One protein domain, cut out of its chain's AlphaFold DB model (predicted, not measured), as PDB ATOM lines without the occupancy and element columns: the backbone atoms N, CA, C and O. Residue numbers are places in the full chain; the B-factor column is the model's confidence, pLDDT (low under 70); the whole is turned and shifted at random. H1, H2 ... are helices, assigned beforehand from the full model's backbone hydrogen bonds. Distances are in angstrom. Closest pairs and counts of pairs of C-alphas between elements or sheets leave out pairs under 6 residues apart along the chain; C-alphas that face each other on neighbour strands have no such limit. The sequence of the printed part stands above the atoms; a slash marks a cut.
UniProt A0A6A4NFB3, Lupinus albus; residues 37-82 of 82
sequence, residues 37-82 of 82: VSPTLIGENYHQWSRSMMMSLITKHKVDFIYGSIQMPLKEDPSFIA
ATOM      1  N   VAL A  37      31.136 -38.078  -6.897       93.12
ATOM      2  CA  VAL A  37      29.738 -38.328  -6.508       93.12
ATOM      3  C   VAL A  37      29.030 -37.001  -6.250       93.12
ATOM      4  O   VAL A  37      29.525 -36.172  -5.488       93.12
ATOM      5  N   SER A  38      27.843 -36.834  -6.835       92.44
ATOM      6  CA  SER A  38      26.914 -35.734  -6.555       92.44
ATOM      7  C   SER A  38      25.569 -36.312  -6.083       92.44
ATOM      8  O   SER A  38      25.138 -37.315  -6.661       92.44
ATOM      9  N   PRO A  39      24.893 -35.736  -5.069       91.56
ATOM     10  CA  PRO A  39      25.269 -34.549  -4.288       91.56
ATOM     11  C   PRO A  39      26.441 -34.799  -3.323       91.56
ATOM     12  O   PRO A  39      26.746 -35.942  -2.984       91.56
ATOM     13  N   THR A  40      27.097 -33.726  -2.869       93.25
ATOM     14  CA  THR A  40      28.186 -33.790  -1.877       93.25
ATOM     15  C   THR A  40      27.697 -34.325  -0.530       93.25
ATOM     16  O   THR A  40      26.508 -34.263  -0.217       93.25
ATOM     17  N   LEU A  41      28.612 -34.849   0.286       95.75
ATOM     18  CA  LEU A  41      28.285 -35.353   1.618       95.75
ATOM     19  C   LEU A  41      27.823 -34.207   2.534       95.75
ATOM     20  O   LEU A  41      28.568 -33.257   2.758       95.75
ATOM     21  N   ILE A  42      26.611 -34.327   3.080       95.75
ATOM     22  CA  ILE A  42      26.002 -33.374   4.031       95.75
ATOM     23  C   ILE A  42      25.631 -34.037   5.369       95.75
ATOM     24  O   ILE A  42      24.898 -33.474   6.173       95.75
ATOM     25  N   GLY A  43      26.110 -35.259   5.610       94.81
ATOM     26  CA  GLY A  43      25.783 -36.056   6.795       94.81
ATOM     27  C   GLY A  43      24.504 -36.871   6.610       94.81
ATOM     28  O   GLY A  43      24.566 -38.098   6.584       94.81
ATOM     29  N   GLU A  44      23.364 -36.213   6.389       97.44
ATOM     30  CA  GLU A  44      22.060 -36.884   6.226       97.44
ATOM     31  C   GLU A  44      22.042 -37.875   5.051       97.44
ATOM     32  O   GLU A  44      21.397 -38.922   5.106       97.44
ATOM     33  N   ASN A  45      22.800 -37.585   3.992       96.88
ATOM     34  CA  ASN A  45      22.880 -38.422   2.798       96.88
ATOM     35  C   ASN A  45      23.965 -39.513   2.859       96.88
ATOM     36  O   ASN A  45      24.230 -40.143   1.834       96.88
ATOM     37  N   TYR A  46      24.593 -39.770   4.015       96.62
ATOM     38  CA  TYR A  46      25.764 -40.653   4.119       96.62
ATOM     39  C   TYR A  46      25.560 -42.040   3.493       96.62
ATOM     40  O   TYR A  46      26.407 -42.508   2.735       96.62
ATOM     41  N   HIS A  47      24.437 -42.708   3.764       97.12
ATOM     42  CA  HIS A  47      24.189 -44.056   3.238       97.12
ATOM     43  C   HIS A  47      24.115 -44.089   1.707       97.12
ATOM     44  O   HIS A  47      24.687 -44.974   1.070       97.12
ATOM     45  N   GLN A  48      23.439 -43.110   1.106       96.56
ATOM     46  CA  GLN A  48      23.348 -43.009  -0.347       96.56
ATOM     47  C   GLN A  48      24.688 -42.576  -0.953       96.56
ATOM     48  O   GLN A  48      25.133 -43.157  -1.940       96.56
ATOM     49  N   TRP A  49      25.356 -41.603  -0.332       96.88
ATOM     50  CA  TRP A  49      26.645 -41.088  -0.779       96.88
ATOM     51  C   TRP A  49      27.742 -42.159  -0.739       96.88
ATOM     52  O   TRP A  49      28.431 -42.358  -1.733       96.88
ATOM     53  N   SER A  50      27.865 -42.899   0.368       95.50
ATOM     54  CA  SER A  50      28.878 -43.953   0.546       95.50
ATOM     55  C   SER A  50      28.716 -45.083  -0.468       95.50
ATOM     56  O   SER A  50      29.700 -45.522  -1.062       95.50
ATOM     57  N   ARG A  51      27.476 -45.508  -0.739       95.75
ATOM     58  CA  ARG A  51      27.190 -46.496  -1.783       95.75
ATOM     59  C   ARG A  51      27.587 -45.980  -3.164       95.75
ATOM     60  O   ARG A  51      28.264 -46.694  -3.898       95.75
ATOM     61  N   SER A  52      27.190 -44.757  -3.509       95.56
ATOM     62  CA  SER A  52      27.545 -44.138  -4.791       95.56
ATOM     63  C   SER A  52      29.059 -43.971  -4.947       95.56
ATOM     64  O   SER A  52      29.594 -44.239  -6.019       95.56
ATOM     65  N   MET A  53      29.761 -43.611  -3.869       95.12
ATOM     66  CA  MET A  53      31.218 -43.475  -3.839       95.12
ATOM     67  C   MET A  53      31.903 -44.812  -4.099       95.12
ATOM     68  O   MET A  53      32.740 -44.912  -4.994       95.12
ATOM     69  N   MET A  54      31.486 -45.860  -3.385       95.00
ATOM     70  CA  MET A  54      32.019 -47.205  -3.579       95.00
ATOM     71  C   MET A  54      31.805 -47.697  -5.017       95.00
ATOM     72  O   MET A  54      32.744 -48.177  -5.642       95.00
ATOM     73  N   MET A  55      30.600 -47.537  -5.577       94.56
ATOM     74  CA  MET A  55      30.323 -47.954  -6.960       94.56
ATOM     75  C   MET A  55      31.193 -47.205  -7.974       94.56
ATOM     76  O   MET A  55      31.761 -47.829  -8.866       94.56
ATOM     77  N   SER A  56      31.340 -45.888  -7.809       92.50
ATOM     78  CA  SER A  56      32.169 -45.058  -8.690       92.50
ATOM     79  C   SER A  56      33.630 -45.525  -8.713       92.50
ATOM     80  O   SER A  56      34.254 -45.607  -9.771       92.50
ATOM     81  N   LEU A  57      34.161 -45.921  -7.552       91.62
ATOM     82  CA  LEU A  57      35.515 -46.460  -7.429       91.62
ATOM     83  C   LEU A  57      35.645 -47.870  -8.010       91.62
ATOM     84  O   LEU A  57      36.650 -48.147  -8.662       91.62
ATOM     85  N   ILE A  58      34.649 -48.743  -7.816       90.31
ATOM     86  CA  ILE A  58      34.634 -50.100  -8.397       90.31
ATOM     87  C   ILE A  58      34.696 -50.014  -9.918       90.31
ATOM     88  O   ILE A  58      35.536 -50.666 -10.530       90.31
ATOM     89  N   THR A  59      33.863 -49.169 -10.533       88.25
ATOM     90  CA  THR A  59      33.841 -48.983 -11.995       88.25
ATOM     91  C   THR A  59      35.181 -48.495 -12.548       88.25
ATOM     92  O   THR A  59      35.489 -48.735 -13.711       88.25
ATOM     93  N   LYS A  60      35.985 -47.824 -11.721       86.69
ATOM     94  CA  LYS A  60      37.310 -47.316 -12.086       86.69
ATOM     95  C   LYS A  60      38.465 -48.217 -11.641       86.69
ATOM     96  O   LYS A  60      39.609 -47.838 -11.850       86.69
ATOM     97  N   HIS A  61      38.182 -49.358 -11.006       87.25
ATOM     98  CA  HIS A  61      39.178 -50.225 -10.364       87.25
ATOM     99  C   HIS A  61      40.082 -49.483  -9.357       87.25
ATOM    100  O   HIS A  61      41.263 -49.779  -9.227       87.25
ATOM    101  N   LYS A  62      39.527 -48.509  -8.619       87.19
ATOM    102  CA  LYS A  62      40.273 -47.688  -7.640       87.19
ATOM    103  C   LYS A  62      39.966 -48.013  -6.180       87.19
ATOM    104  O   LYS A  62      40.331 -47.266  -5.277       87.19
ATOM    105  N   VAL A  63      39.268 -49.113  -5.929       90.50
ATOM    106  CA  VAL A  63      38.856 -49.522  -4.578       90.50
ATOM    107  C   VAL A  63      40.042 -49.957  -3.722       90.50
ATOM    108  O   VAL A  63      40.070 -49.693  -2.521       90.50
ATOM    109  N   ASP A  64      41.053 -50.548  -4.349       88.50
ATOM    110  CA  ASP A  64      42.256 -51.031  -3.677       88.50
ATOM    111  C   ASP A  64      43.097 -49.910  -3.050       88.50
ATOM    112  O   ASP A  64      43.815 -50.156  -2.082       88.50
ATOM    113  N   PHE A  65      42.937 -48.665  -3.516       87.19
ATOM    114  CA  PHE A  65      43.499 -47.483  -2.857       87.19
ATOM    115  C   PHE A  65      42.807 -47.164  -1.527       87.19
ATOM    116  O   PHE A  65      43.461 -46.716  -0.591       87.19
ATOM    117  N   ILE A  66      41.495 -47.399  -1.416       88.50
ATOM    118  CA  ILE A  66      40.752 -47.154  -0.170       88.50
ATOM    119  C   ILE A  66      41.062 -48.226   0.869       88.50
ATOM    120  O   ILE A  66      41.229 -47.909   2.044       88.50
ATOM    121  N   TYR A  67      41.140 -49.488   0.448       89.12
ATOM    122  CA  TYR A  67      41.481 -50.580   1.359       89.12
ATOM    123  C   TYR A  67      42.977 -50.654   1.686       89.12
ATOM    124  O   TYR A  67      43.359 -51.388   2.594       89.12
ATOM    125  N   GLY A  68      43.818 -49.890   0.982       85.12
ATOM    126  CA  GLY A  68      45.265 -49.887   1.180       85.12
ATOM    127  C   GLY A  68      45.959 -51.132   0.626       85.12
ATOM    128  O   GLY A  68      47.094 -51.414   0.998       85.12
ATOM    129  N   SER A  69      45.312 -51.893  -0.259       88.81
ATOM    130  CA  SER A  69      45.983 -52.970  -0.995       88.81
ATOM    131  C   SER A  69      47.039 -52.399  -1.950       88.81
ATOM    132  O   SER A  69      48.096 -53.000  -2.126       88.81
ATOM    133  N   ILE A  70      46.779 -51.214  -2.519       87.94
ATOM    134  CA  ILE A  70      47.772 -50.411  -3.246       87.94
ATOM    135  C   ILE A  70      48.336 -49.371  -2.278       87.94
ATOM    136  O   ILE A  70      47.602 -48.540  -1.741       87.94
ATOM    137  N   GLN A  71      49.643 -49.442  -2.035       86.94
ATOM    138  CA  GLN A  71      50.348 -48.543  -1.125       86.94
ATOM    139  C   GLN A  71      50.772 -47.264  -1.845       86.94
ATOM    140  O   GLN A  71      50.897 -47.234  -3.062       86.94
ATOM    141  N   MET A  72      51.017 -46.189  -1.099       85.06
ATOM    142  CA  MET A  72      51.708 -45.038  -1.673       85.06
ATOM    143  C   MET A  72      53.155 -45.448  -1.995       85.06
ATOM    144  O   MET A  72      53.803 -46.040  -1.125       85.06
ATOM    145  N   PRO A  73      53.675 -45.144  -3.195       86.88
ATOM    146  CA  PRO A  73      55.067 -45.427  -3.508       86.88
ATOM    147  C   PRO A  73      56.002 -44.643  -2.580       86.88
ATOM    148  O   PRO A  73      55.694 -43.529  -2.146       86.88
ATOM    149  N   LEU A  74      57.147 -45.243  -2.248       87.31
ATOM    150  CA  LEU A  74      58.191 -44.575  -1.471       87.31
ATOM    151  C   LEU A  74      58.776 -43.418  -2.282       87.31
ATOM    152  O   LEU A  74      58.799 -43.475  -3.503       87.31
ATOM    153  N   LYS A  75      59.304 -42.383  -1.621       86.62
ATOM    154  CA  LYS A  75      59.873 -41.213  -2.319       86.62
ATOM    155  C   LYS A  75      61.044 -41.572  -3.234       86.62
ATOM    156  O   LYS A  75      61.356 -40.836  -4.163       86.62
ATOM    157  N   GLU A  76      61.703 -42.680  -2.928       89.06
ATOM    158  CA  GLU A  76      62.827 -43.234  -3.667       89.06
ATOM    159  C   GLU A  76      62.381 -44.135  -4.835       89.06
ATOM    160  O   GLU A  76      63.219 -44.561  -5.631       89.06
ATOM    161  N   ASP A  77      61.084 -44.440  -4.943       83.69
ATOM    162  CA  ASP A  77      60.512 -45.264  -6.003       83.69
ATOM    163  C   ASP A  77      60.300 -44.431  -7.284       83.69
ATOM    164  O   ASP A  77      59.733 -43.338  -7.214       83.69
ATOM    165  N   PRO A  78      60.692 -44.931  -8.473       81.69
ATOM    166  CA  PRO A  78      60.426 -44.265  -9.751       81.69
ATOM    167  C   PRO A  78      58.949 -43.934 -10.025       81.69
ATOM    168  O   PRO A  78      58.667 -43.069 -10.852       81.69
ATOM    169  N   SER A  79      58.012 -44.621  -9.367       80.00
ATOM    170  CA  SER A  79      56.566 -44.384  -9.466       80.00
ATOM    171  C   SER A  79      56.049 -43.270  -8.542       80.00
ATOM    172  O   SER A  79      54.885 -42.877  -8.647       80.00
ATOM    173  N   PHE A  80      56.888 -42.713  -7.660       80.69
ATOM    174  CA  PHE A  80      56.524 -41.560  -6.842       80.69
ATOM    175  C   PHE A  80      56.545 -40.270  -7.669       80.69
ATOM    176  O   PHE A  80      57.594 -39.811  -8.120       80.69
ATOM    177  N   ILE A  81      55.371 -39.656  -7.833       72.19
ATOM    178  CA  ILE A  81      55.217 -38.341  -8.461       72.19
ATOM    179  C   ILE A  81      54.957 -37.306  -7.358       72.19
ATOM    180  O   ILE A  81      53.990 -37.432  -6.606       72.19
ATOM    181  N   ALA A  82      55.859 -36.323  -7.257       56.56
ATOM    182  CA  ALA A  82      55.851 -35.239  -6.269       56.56
ATOM    183  C   ALA A  82      55.004 -34.034  -6.703       56.56
ATOM    184  O   ALA A  82      55.010 -33.714  -7.914       56.56
TER     185      ALA A  82
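Overview. This is residues 37 to 82 of the 82 residues of a protein of Lupinus albus (UniProt A0A6A4NFB3). One longer helix, H1, makes one half of a thin rod, with the short helix H2 at its far end and a long tail of 15 residues without a named element, residues 68 to 82, running on from H2 to make the other half. The residues before H1 fold back along its first part, and residues 42 to 47 and 74 to 79 stand free near the two ends of the rod. The printed part has 46 residues with two named helices, H1 then H2, and no named strand; the class is all helix, with under half of the residues in named elements. It is only just extended, close to loose, with a radius of gyration of the C-alphas of 14.3 A and spans of 42 by 19 by 15 A.

Along the chain. H1 is residues 46 to 59, 19.9 A from first to last C-alpha, from C-alpha 46 at (25.764, -40.653, 4.119) to C-alpha 59 at (33.841, -48.983, -11.995). H2 is residues 63 to 67, 6.6 A long in the same measure, and ends with C-alpha 67 at (41.481, -50.580, 1.359).

Arrangement. H1 and H2 are close but not clearly touching, with 2 pairs of C-alphas within 8 A. Their closest C-alphas, those of Leu 57 and Val 63, are 5.4 A apart, and their centres are 12.6 A apart. A tight link of 3 residues joins them. In H1 and H2 every O i to N i+4 pair is within hydrogen-bond range.

Size, cuts and confidence. The two C-alphas farthest apart, those of Glu 44 and Glu 76, are 42.4 A apart. The printed part has no cut and ends at residue 82, the chain's last residue. The mean pLDDT of the printed part is 89.5, and one residue, Ala 82, is under 70.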